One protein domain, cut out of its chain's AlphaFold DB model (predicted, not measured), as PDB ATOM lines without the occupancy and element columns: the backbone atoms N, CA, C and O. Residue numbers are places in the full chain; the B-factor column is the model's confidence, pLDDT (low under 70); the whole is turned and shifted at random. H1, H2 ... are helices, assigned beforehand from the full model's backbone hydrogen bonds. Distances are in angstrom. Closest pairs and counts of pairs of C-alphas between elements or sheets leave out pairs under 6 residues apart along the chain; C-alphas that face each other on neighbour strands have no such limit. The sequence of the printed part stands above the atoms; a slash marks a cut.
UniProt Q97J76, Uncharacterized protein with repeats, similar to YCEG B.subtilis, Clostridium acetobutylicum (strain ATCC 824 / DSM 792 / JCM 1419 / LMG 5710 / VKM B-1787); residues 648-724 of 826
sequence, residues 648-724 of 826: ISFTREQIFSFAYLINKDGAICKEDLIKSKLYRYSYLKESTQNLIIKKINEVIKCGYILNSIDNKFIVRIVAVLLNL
ATOM      1  N   ILE A 648     148.918 155.807 133.785       71.50
ATOM      2  CA  ILE A 648     149.938 156.811 133.485       71.50
ATOM      3  C   ILE A 648     151.089 156.714 134.487       71.50
ATOM      4  O   ILE A 648     150.939 156.964 135.678       71.50
ATOM      5  N   SER A 649     152.275 156.370 133.984       68.62
ATOM      6  CA  SER A 649     153.523 156.388 134.750       68.62
ATOM      7  C   SER A 649     154.390 157.570 134.324       68.62
ATOM      8  O   SER A 649     154.646 157.746 133.130       68.62
ATOM      9  N   PHE A 650     154.895 158.342 135.286       69.94
ATOM     10  CA  PHE A 650     155.715 159.525 135.018       69.94
ATOM     11  C   PHE A 650     157.170 159.326 135.444       69.94
ATOM     12  O   PHE A 650     157.461 158.767 136.503       69.94
ATOM     13  N   THR A 651     158.096 159.843 134.639       76.56
ATOM     14  CA  THR A 651     159.512 159.932 135.021       76.56
ATOM     15  C   THR A 651     159.742 161.105 135.979       76.56
ATOM     16  O   THR A 651     159.007 162.095 135.962       76.56
ATOM     17  N   ARG A 652     160.803 161.040 136.798       74.00
ATOM     18  CA  ARG A 652     161.178 162.152 137.695       74.00
ATOM     19  C   ARG A 652     161.399 163.464 136.933       74.00
ATOM     20  O   ARG A 652     160.972 164.511 137.401       74.00
ATOM     21  N   GLU A 653     162.011 163.405 135.753       75.81
ATOM     22  CA  GLU A 653     162.282 164.578 134.909       75.81
ATOM     23  C   GLU A 653     161.001 165.276 134.427       75.81
ATOM     24  O   GLU A 653     160.929 166.507 134.432       75.81
ATOM     25  N   GLN A 654     159.968 164.507 134.069       75.56
ATOM     26  CA  GLN A 654     158.661 165.050 133.683       75.56
ATOM     27  C   GLN A 654     157.987 165.769 134.853       75.56
ATOM     28  O   GLN A 654     157.508 166.887 134.686       75.56
ATOM     29  N   ILE A 655     158.019 165.173 136.049       76.38
ATOM     30  CA  ILE A 655     157.449 165.768 137.268       76.38
ATOM     31  C   ILE A 655     158.121 167.111 137.583       76.38
ATOM     32  O   ILE A 655     157.432 168.103 137.813       76.38
ATOM     33  N   PHE A 656     159.458 167.173 137.542       79.06
ATOM     34  CA  PHE A 656     160.184 168.429 137.761       79.06
ATOM     35  C   PHE A 656     159.840 169.481 136.707       79.06
ATOM     36  O   PHE A 656     159.593 170.632 137.047       79.06
ATOM     37  N   SER A 657     159.778 169.086 135.437       79.94
ATOM     38  CA  SER A 657     159.477 170.005 134.337       79.94
ATOM     39  C   SER A 657     158.070 170.601 134.439       79.94
ATOM     40  O   SER A 657     157.899 171.788 134.186       79.94
ATOM     41  N   PHE A 658     157.071 169.815 134.853       79.88
ATOM     42  CA  PHE A 658     155.722 170.325 135.110       79.88
ATOM     43  C   PHE A 658     155.667 171.258 136.323       79.88
ATOM     44  O   PHE A 658     154.938 172.243 136.285       79.88
ATOM     45  N   ALA A 659     156.469 171.011 137.364       80.69
ATOM     46  CA  ALA A 659     156.522 171.888 138.533       80.69
ATOM     47  C   ALA A 659     156.995 173.316 138.190       80.69
ATOM     48  O   ALA A 659     156.507 174.275 138.779       80.69
ATOM     49  N   TYR A 660     157.890 173.473 137.206       82.12
ATOM     50  CA  TYR A 660     158.345 174.790 136.727       82.12
ATOM     51  C   TYR A 660     157.288 175.570 135.932       82.12
ATOM     52  O   TYR A 660     157.454 176.772 135.739       82.12
ATOM     53  N   LEU A 661     156.224 174.911 135.468       79.94
ATOM     54  CA  LEU A 661     155.137 175.535 134.704       79.94
ATOM     55  C   LEU A 661     154.029 176.107 135.601       79.94
ATOM     56  O   LEU A 661     153.091 176.731 135.101       79.94
ATOM     57  N   ILE A 662     154.115 175.871 136.913       81.62
ATOM     58  CA  ILE A 662     153.149 176.334 137.907       81.62
ATOM     59  C   ILE A 662     153.599 177.703 138.422       81.62
ATOM     60  O   ILE A 662     154.681 177.856 138.993       81.62
ATOM     61  N   ASN A 663     152.747 178.710 138.244       82.12
ATOM     62  CA  ASN A 663     152.994 180.061 138.733       82.12
ATOM     63  C   ASN A 663     152.796 180.140 140.257       82.12
ATOM     64  O   ASN A 663     152.236 179.242 140.883       82.12
ATOM     65  N   LYS A 664     153.186 181.268 140.867       75.94
ATOM     66  CA  LYS A 664     153.033 181.505 142.319       75.94
ATOM     67  C   LYS A 664     151.591 181.354 142.829       75.94
ATOM     68  O   LYS A 664     151.407 181.013 143.991       75.94
ATOM     69  N   ASP A 665     150.606 181.555 141.956       75.56
ATOM     70  CA  ASP A 665     149.174 181.440 142.262       75.56
ATOM     71  C   ASP A 665     148.610 180.021 142.027       75.56
ATOM     72  O   ASP A 665     147.395 179.834 141.996       75.56
ATOM     73  N   GLY A 666     149.468 179.023 141.777       75.25
ATOM     74  CA  GLY A 666     149.067 177.632 141.530       75.25
ATOM     75  C   GLY A 666     148.468 177.367 140.142       75.25
ATOM     76  O   GLY A 666     148.052 176.250 139.858       75.25
ATOM     77  N   ALA A 667     148.421 178.376 139.265       81.00
ATOM     78  CA  ALA A 667     147.900 178.268 137.902       81.00
ATOM     79  C   ALA A 667     149.011 178.027 136.870       81.00
ATOM     80  O   ALA A 667     150.152 178.446 137.056       81.00
ATOM     81  N   ILE A 668     148.649 177.411 135.748       83.38
ATOM     82  CA  ILE A 668     149.543 177.135 134.625       83.38
ATOM     83  C   ILE A 668     149.480 178.275 133.614       83.38
ATOM     84  O   ILE A 668     148.395 178.655 133.156       83.38
ATOM     85  N   CYS A 669     150.653 178.769 133.227       83.38
ATOM     86  CA  CYS A 669     150.818 179.738 132.151       83.38
ATOM     87  C   CYS A 669     150.663 179.062 130.776       83.38
ATOM     88  O   CYS A 669     151.380 178.108 130.461       83.38
ATOM     89  N   LYS A 670     149.736 179.553 129.940       85.00
ATOM     90  CA  LYS A 670     149.452 178.981 128.610       85.00
ATOM     91  C   LYS A 670     150.686 179.041 127.709       85.00
ATOM     92  O   LYS A 670     151.024 178.054 127.058       85.00
ATOM     93  N   GLU A 671     151.342 180.196 127.662       86.62
ATOM     94  CA  GLU A 671     152.474 180.458 126.774       86.62
ATOM     95  C   GLU A 671     153.664 179.557 127.109       86.62
ATOM     96  O   GLU A 671     154.329 179.051 126.202       86.62
ATOM     97  N   ASP A 672     153.910 179.328 128.399       85.62
ATOM     98  CA  ASP A 672     155.010 178.483 128.864       85.62
ATOM     99  C   ASP A 672     154.704 176.999 128.649       85.62
ATOM    100  O   ASP A 672     155.587 176.231 128.259       85.62
ATOM    101  N   LEU A 673     153.438 176.597 128.818       86.75
ATOM    102  CA  LEU A 673     153.005 175.228 128.568       86.75
ATOM    103  C   LEU A 673     153.159 174.850 127.093       86.75
ATOM    104  O   LEU A 673     153.761 173.823 126.803       86.75
ATOM    105  N   ILE A 674     152.679 175.684 126.162       86.94
ATOM    106  CA  ILE A 674     152.744 175.404 124.714       86.94
ATOM    107  C   ILE A 674     154.195 175.359 124.211       86.94
ATOM    108  O   ILE A 674     154.520 174.570 123.326       86.94
ATOM    109  N   LYS A 675     155.090 176.177 124.780       86.44
ATOM    110  CA  LYS A 675     156.526 176.168 124.441       86.44
ATOM    111  C   LYS A 675     157.275 174.965 125.016       86.44
ATOM    112  O   LYS A 675     158.394 174.680 124.584       86.44
ATOM    113  N   SER A 676     156.703 174.282 126.003       85.50
ATOM    114  CA  SER A 676     157.335 173.135 126.638       85.50
ATOM    115  C   SER A 676     157.427 171.951 125.681       85.50
ATOM    116  O   SER A 676     156.480 171.611 124.975       85.50
ATOM    117  N   LYS A 677     158.549 171.226 125.739       83.81
ATOM    118  CA  LYS A 677     158.727 169.955 125.014       83.81
ATOM    119  C   LYS A 677     157.746 168.863 125.460       83.81
ATOM    120  O   LYS A 677     157.632 167.842 124.791       83.81
ATOM    121  N   LEU A 678     157.083 169.050 126.603       82.50
ATOM    122  CA  LEU A 678     156.117 168.101 127.154       82.50
ATOM    123  C   LEU A 678     154.694 168.307 126.624       82.50
ATOM    124  O   LEU A 678     153.834 167.473 126.899       82.50
ATOM    125  N   TYR A 679     154.431 169.383 125.876       89.19
ATOM    126  CA  TYR A 679     153.110 169.636 125.315       89.19
ATOM    127  C   TYR A 679     152.824 168.711 124.128       89.19
ATOM    128  O   TYR A 679     153.526 168.739 123.119       89.19
ATOM    129  N   ARG A 680     151.784 167.878 124.251       88.31
ATOM    130  CA  ARG A 680     151.479 166.809 123.283       88.31
ATOM    131  C   ARG A 680     150.412 167.168 122.255       88.31
ATOM    132  O   ARG A 680     150.275 166.465 121.263       88.31
ATOM    133  N   TYR A 681     149.665 168.242 122.473       93.12
ATOM    134  CA  TYR A 681     148.437 168.527 121.725       93.12
ATOM    135  C   TYR A 681     148.591 169.594 120.639       93.12
ATOM    136  O   TYR A 681     147.598 170.126 120.156       93.12
ATOM    137  N   SER A 682     149.821 169.891 120.211       91.75
ATOM    138  CA  SER A 682     150.096 170.898 119.175       91.75
ATOM    139  C   SER A 682     149.452 170.588 117.816       91.75
ATOM    140  O   SER A 682     149.268 171.502 117.015       91.75
ATOM    141  N   TYR A 683     149.094 169.325 117.560       91.75
ATOM    142  CA  TYR A 683     148.395 168.880 116.352       91.75
ATOM    143  C   TYR A 683     146.879 169.152 116.373       91.75
ATOM    144  O   TYR A 683     146.240 169.095 115.322       91.75
ATOM    145  N   LEU A 684     146.292 169.428 117.545       93.44
ATOM    146  CA  LEU A 684     144.870 169.762 117.674       93.44
ATOM    147  C   LEU A 684     144.596 171.179 117.155       93.44
ATOM    148  O   LEU A 684     145.500 172.009 117.063       93.44
ATOM    149  N   LYS A 685     143.330 171.505 116.871       92.12
ATOM    150  CA  LYS A 685     142.931 172.893 116.585       92.12
ATOM    151  C   LYS A 685     143.287 173.812 117.760       92.12
ATOM    152  O   LYS A 685     143.145 173.419 118.917       92.12
ATOM    153  N   GLU A 686     143.682 175.051 117.468       92.00
ATOM    154  CA  GLU A 686     144.061 176.030 118.500       92.00
ATOM    155  C   GLU A 686     142.930 176.274 119.514       92.00
ATOM    156  O   GLU A 686     143.173 176.346 120.718       92.00
ATOM    157  N   SER A 687     141.680 176.322 119.046       92.75
ATOM    158  CA  SER A 687     140.484 176.425 119.888       92.75
ATOM    159  C   SER A 687     140.397 175.298 120.925       92.75
ATOM    160  O   SER A 687     140.247 175.555 122.120       92.75
ATOM    161  N   THR A 688     140.586 174.049 120.495       93.81
ATOM    162  CA  THR A 688     140.603 172.867 121.367       93.81
ATOM    163  C   THR A 688     141.777 172.894 122.344       93.81
ATOM    164  O   THR A 688     141.594 172.620 123.530       93.81
ATOM    165  N   GLN A 689     142.973 173.269 121.878       94.00
ATOM    166  CA  GLN A 689     144.149 173.438 122.740       94.00
ATOM    167  C   GLN A 689     143.873 174.452 123.859       94.00
ATOM    168  O   GLN A 689     144.127 174.174 125.032       94.00
ATOM    169  N   ASN A 690     143.293 175.602 123.506       93.69
ATOM    170  CA  ASN A 690     142.931 176.659 124.448       93.69
ATOM    171  C   ASN A 690     141.903 176.184 125.478       93.69
ATOM    172  O   ASN A 690     142.075 176.447 126.671       93.69
ATOM    173  N   LEU A 691     140.874 175.457 125.032       94.88
ATOM    174  CA  LEU A 691     139.860 174.879 125.910       94.88
ATOM    175  C   LEU A 691     140.490 173.921 126.928       94.88
ATOM    176  O   LEU A 691     140.269 174.088 128.125       94.88
ATOM    177  N   ILE A 692     141.311 172.966 126.473       95.06
ATOM    178  CA  ILE A 692     141.976 171.987 127.347       95.06
ATOM    179  C   ILE A 692     142.820 172.707 128.402       95.06
ATOM    180  O   ILE A 692     142.639 172.472 129.593       95.06
ATOM    181  N   ILE A 693     143.697 173.631 127.992       93.38
ATOM    182  CA  ILE A 693     144.592 174.351 128.914       93.38
ATOM    183  C   ILE A 693     143.796 175.143 129.952       93.38
ATOM    184  O   ILE A 693     144.130 175.144 131.141       93.38
ATOM    185  N   LYS A 694     142.715 175.802 129.527       93.88
ATOM    186  CA  LYS A 694     141.852 176.533 130.448       93.88
ATOM    187  C   LYS A 694     141.183 175.595 131.452       93.88
ATOM    188  O   LYS A 694     141.169 175.891 132.645       93.88
ATOM    189  N   LYS A 695     140.683 174.449 130.992       95.25
ATOM    190  CA  LYS A 695     140.000 173.466 131.837       95.25
ATOM    191  C   LYS A 695     140.942 172.772 132.814       95.25
ATOM    192  O   LYS A 695     140.527 172.522 133.938       95.25
ATOM    193  N   ILE A 696     142.219 172.585 132.471       93.88
ATOM    194  CA  ILE A 696     143.246 172.160 133.438       93.88
ATOM    195  C   ILE A 696     143.305 173.144 134.620       93.88
ATOM    196  O   ILE A 696     143.252 172.735 135.778       93.88
ATOM    197  N   ASN A 697     143.358 174.450 134.340       92.94
ATOM    198  CA  ASN A 697     143.360 175.481 135.382       92.94
ATOM    199  C   ASN A 697     142.060 175.516 136.201       92.94
ATOM    200  O   ASN A 697     142.098 175.837 137.388       92.94
ATOM    201  N   GLU A 698     140.916 175.198 135.593       93.81
ATOM    202  CA  GLU A 698     139.641 175.095 136.309       93.81
ATOM    203  C   GLU A 698     139.599 173.865 137.225       93.81
ATOM    204  O   GLU A 698     139.177 174.003 138.368       93.81
ATOM    205  N   VAL A 699     140.114 172.706 136.793       93.75
ATOM    206  CA  VAL A 699     140.232 171.504 137.645       93.75
ATOM    207  C   VAL A 699     141.075 171.799 138.886       93.75
ATOM    208  O   VAL A 699     140.662 171.470 139.994       93.75
ATOM    209  N   ILE A 700     142.210 172.493 138.732       90.75
ATOM    210  CA  ILE A 700     143.075 172.886 139.860       90.75
ATOM    211  C   ILE A 700     142.320 173.748 140.889       90.75
ATOM    212  O   ILE A 700     142.593 173.670 142.084       90.75
ATOM    213  N   LYS A 701     141.366 174.572 140.436       90.06
ATOM    214  CA  LYS A 701     140.660 175.566 141.262       90.06
ATOM    215  C   LYS A 701     139.254 175.148 141.693       90.06
ATOM    216  O   LYS A 701     138.628 175.888 142.446       90.06
ATOM    217  N   CYS A 702     138.738 174.017 141.211       86.56
ATOM    218  CA  CYS A 702     137.320 173.678 141.346       86.56
ATOM    219  C   CYS A 702     136.884 173.391 142.791       86.56
ATOM    220  O   CYS A 702     135.723 173.596 143.125       86.56
ATOM    221  N   GLY A 703     137.808 172.937 143.646       86.06
ATOM    222  CA  GLY A 703     137.530 172.636 145.054       86.06
ATOM    223  C   GLY A 703     136.602 171.437 145.285       86.06
ATOM    224  O   GLY A 703     136.160 171.247 146.408       86.06
ATOM    225  N   TYR A 704     136.302 170.641 144.252       87.44
ATOM    226  CA  TYR A 704     135.383 169.500 144.352       87.44
ATOM    227  C   TYR A 704     136.053 168.182 144.745       87.44
ATOM    228  O   TYR A 704     135.350 167.214 145.012       87.44
ATOM    229  N   ILE A 705     137.385 168.123 144.748       89.94
ATOM    230  CA  ILE A 705     138.152 166.950 145.181       89.94
ATOM    231  C   ILE A 705     138.269 167.003 146.706       89.94
ATOM    232  O   ILE A 705     138.738 168.003 147.243       89.94
ATOM    233  N   LEU A 706     137.863 165.929 147.391       85.56
ATOM    234  CA  LEU A 706     137.852 165.867 148.859       85.56
ATOM    235  C   LEU A 706     139.266 165.830 149.457       85.56
ATOM    236  O   LEU A 706     139.500 166.314 150.566       85.56
ATOM    237  N   ASN A 707     140.226 165.276 148.713       82.31
ATOM    238  CA  ASN A 707     141.633 165.278 149.101       82.31
ATOM    239  C   ASN A 707     142.271 166.660 148.908       82.31
ATOM    240  O   ASN A 707     141.989 167.380 147.951       82.31
ATOM    241  N   SER A 708     143.208 167.004 149.794       78.75
ATOM    242  CA  SER A 708     143.969 168.252 149.710       78.75
ATOM    243  C   SER A 708     144.769 168.359 148.406       78.75
ATOM    244  O   SER A 708     145.602 167.499 148.118       78.75
ATOM    245  N   ILE A 709     144.584 169.458 147.672       80.19
ATOM    246  CA  ILE A 709     145.345 169.761 146.453       80.19
ATOM    247  C   ILE A 709     146.666 170.428 146.857       80.19
ATOM    248  O   ILE A 709     146.712 171.626 147.135       80.19
ATOM    249  N   ASP A 710     147.744 169.647 146.913       83.12
ATOM    250  CA  ASP A 710     149.106 170.156 147.085       83.12
ATOM    251  C   ASP A 710     149.804 170.377 145.725       83.12
ATOM    252  O   ASP A 710     149.306 169.998 144.663       83.12
ATOM    253  N   ASN A 711     150.999 170.979 145.731       80.50
ATOM    254  CA  ASN A 711     151.756 171.220 144.493       80.50
ATOM    255  C   ASN A 711     152.077 169.926 143.724       80.50
ATOM    256  O   ASN A 711     152.192 169.949 142.498       80.50
ATOM    257  N   LYS A 712     152.222 168.793 144.422       83.38
ATOM    258  CA  LYS A 712     152.476 167.491 143.795       83.38
ATOM    259  C   LYS A 712     151.230 166.999 143.054       83.38
ATOM    260  O   LYS A 712     151.352 166.477 141.947       83.38
ATOM    261  N   PHE A 713     150.052 167.211 143.627       85.81
ATOM    262  CA  PHE A 713     148.768 166.906 143.016       85.81
ATOM    263  C   PHE A 713     148.481 167.820 141.820       85.81
ATOM    264  O   PHE A 713     148.044 167.330 140.785       85.81
ATOM    265  N   ILE A 714     148.828 169.114 141.888       87.75
ATOM    266  CA  ILE A 714     148.740 170.019 140.725       87.75
ATOM    267  C   ILE A 714     149.571 169.474 139.560       87.75
ATOM    268  O   ILE A 714     149.062 169.362 138.446       87.75
ATOM    269  N   VAL A 715     150.820 169.066 139.813       87.00
ATOM    270  CA  VAL A 715     151.662 168.428 138.787       87.00
ATOM    271  C   VAL A 715     150.999 167.166 138.228       87.00
ATOM    272  O   VAL A 715     151.015 166.969 137.012       87.00
ATOM    273  N   ARG A 716     150.376 166.342 139.082       88.19
ATOM    274  CA  ARG A 716     149.621 165.155 138.650       88.19
ATOM    275  C   ARG A 716     148.463 165.538 137.723       88.19
ATOM    276  O   ARG A 716     148.374 164.960 136.649       88.19
ATOM    277  N   ILE A 717     147.663 166.556 138.058       90.94
ATOM    278  CA  ILE A 717     146.570 167.062 137.205       90.94
ATOM    279  C   ILE A 717     147.084 167.411 135.806       90.94
ATOM    280  O   ILE A 717     146.540 166.932 134.811       90.94
ATOM    281  N   VAL A 718     148.151 168.213 135.719       89.62
ATOM    282  CA  VAL A 718     148.728 168.614 134.423       89.62
ATOM    283  C   VAL A 718     149.168 167.391 133.630       89.62
ATOM    284  O   VAL A 718     148.885 167.272 132.440       89.62
ATOM    285  N   ALA A 719     149.860 166.473 134.296       88.00
ATOM    286  CA  ALA A 719     150.469 165.326 133.656       88.00
ATOM    287  C   ALA A 719     149.422 164.310 133.158       88.00
ATOM    288  O   ALA A 719     149.601 163.734 132.087       88.00
ATOM    289  N   VAL A 720     148.318 164.136 133.894       91.44
ATOM    290  CA  VAL A 720     147.169 163.314 133.486       91.44
ATOM    291  C   VAL A 720     146.461 163.932 132.286       91.44
ATOM    292  O   VAL A 720     146.291 163.275 131.261       91.44
ATOM    293  N   LEU A 721     146.108 165.218 132.363       93.06
ATOM    294  CA  LEU A 721     145.302 165.877 131.332       93.06
ATOM    295  C   LEU A 721     146.071 166.148 130.030       93.06
ATOM    296  O   LEU A 721     145.455 166.326 128.980       93.06
ATOM    297  N   LEU A 722     147.407 166.119 130.052       90.38
ATOM    298  CA  LEU A 722     148.246 166.116 128.845       90.38
ATOM    299  C   LEU A 722     148.487 164.722 128.245       90.38
ATOM    300  O   LEU A 722     149.079 164.627 127.169       90.38
ATOM    301  N   ASN A 723     148.014 163.665 128.908       89.50
ATOM    302  CA  ASN A 723     148.138 162.271 128.488       89.50
ATOM    303  C   ASN A 723     146.766 161.567 128.431       89.50
ATOM    304  O   ASN A 723     146.661 160.387 128.767       89.50
ATOM    305  N   LEU A 724     145.719 162.278 128.006       91.56
ATOM    306  CA  LEU A 724     144.408 161.677 127.756       91.56
ATOM    307  C   LEU A 724     144.499 160.679 126.593       91.56
ATOM    308  O   LEU A 724     145.292 160.863 125.665       91.56
TER     309      LEU A 724
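This is residues 648 to 724 of the 826 residues of the protein "Uncharacterized protein with repeats, similar to YCEG B.subtilis" of Clostridium acetobutylicum (strain ATCC 824 / DSM 792 / JCM 1419 / LMG 5710 / VKM B-1787) (UniProt Q97J76). The longest helix, H3, runs along the long axis, and H4 folds back beside one part of it as a loose helical hairpin. H1 stands across H4 as a short crosspiece, apart from H3, while the short helix H2 lies near H3. Loops stick out at residues 683 to 685 and 702 to 708. The printed part has 77 residues with four named helices, in the order H1, H2, H3, H4, and no named strand; its class is all helix. It is compact, with a radius of gyration of the C-alphas of 12.0 A, and it spans 34 by 26 by 25 A.

H3 is formed by residues 686 to 701, with C-alpha 686 at (144.061, 176.030, 118.500) and C-alpha 701 at (140.660, 175.566, 141.262), 23.0 A apart. H4 is formed by residues 711 to 721 and is 15.6 A long from first to last C-alpha; C-alpha 721 is at (145.302, 165.877, 131.332). H1, residues 652 to 659, begins with C-alpha 652 at (161.178, 162.152, 137.695) and is 10.8 A long. H2, residues 670 to 675, is 8.7 A long.

H3 and H4 form a helical hairpin. They touch with 6 pairs of C-alphas within 8 A, and H3 does so with residues 696 to 700 alone; the closest C-alphas are those of Ile 700 and Ile 714, 6.4 A apart. The two helices run opposite ways at a shallow tilt of 32 degrees. H1 touches H4, with the C-alphas of Phe 658 and Val 715 the closest at 5.8 A, and their lines are about perpendicular at 80 degrees. H1 and H3 are apart. H2 and H3 are close but not clearly touching: the closest C-alphas are those of Lys 670 and Ile 693, 6.7 A apart, and the helices run opposite ways at a steep tilt of 60 degrees. H2 is apart from H4 and from H1. In H1, H2, H3 and H4 every O i to N i+4 pair is within hydrogen-bond range.

The two C-alphas farthest apart are those of Tyr 683 and Leu 706, at 34.3 A. Residues 683 to 688, of which 686 to 688 belong to H3, and residues 702 to 708 stand free; the body without them spans 27 by 25 by 19 A. The links from H1 to H2, H2 to H3 and H3 to H4 are short but not tight. The printed part has no cut. The mean pLDDT of the printed part is 85.8, and residues 649 to 650 are under 70.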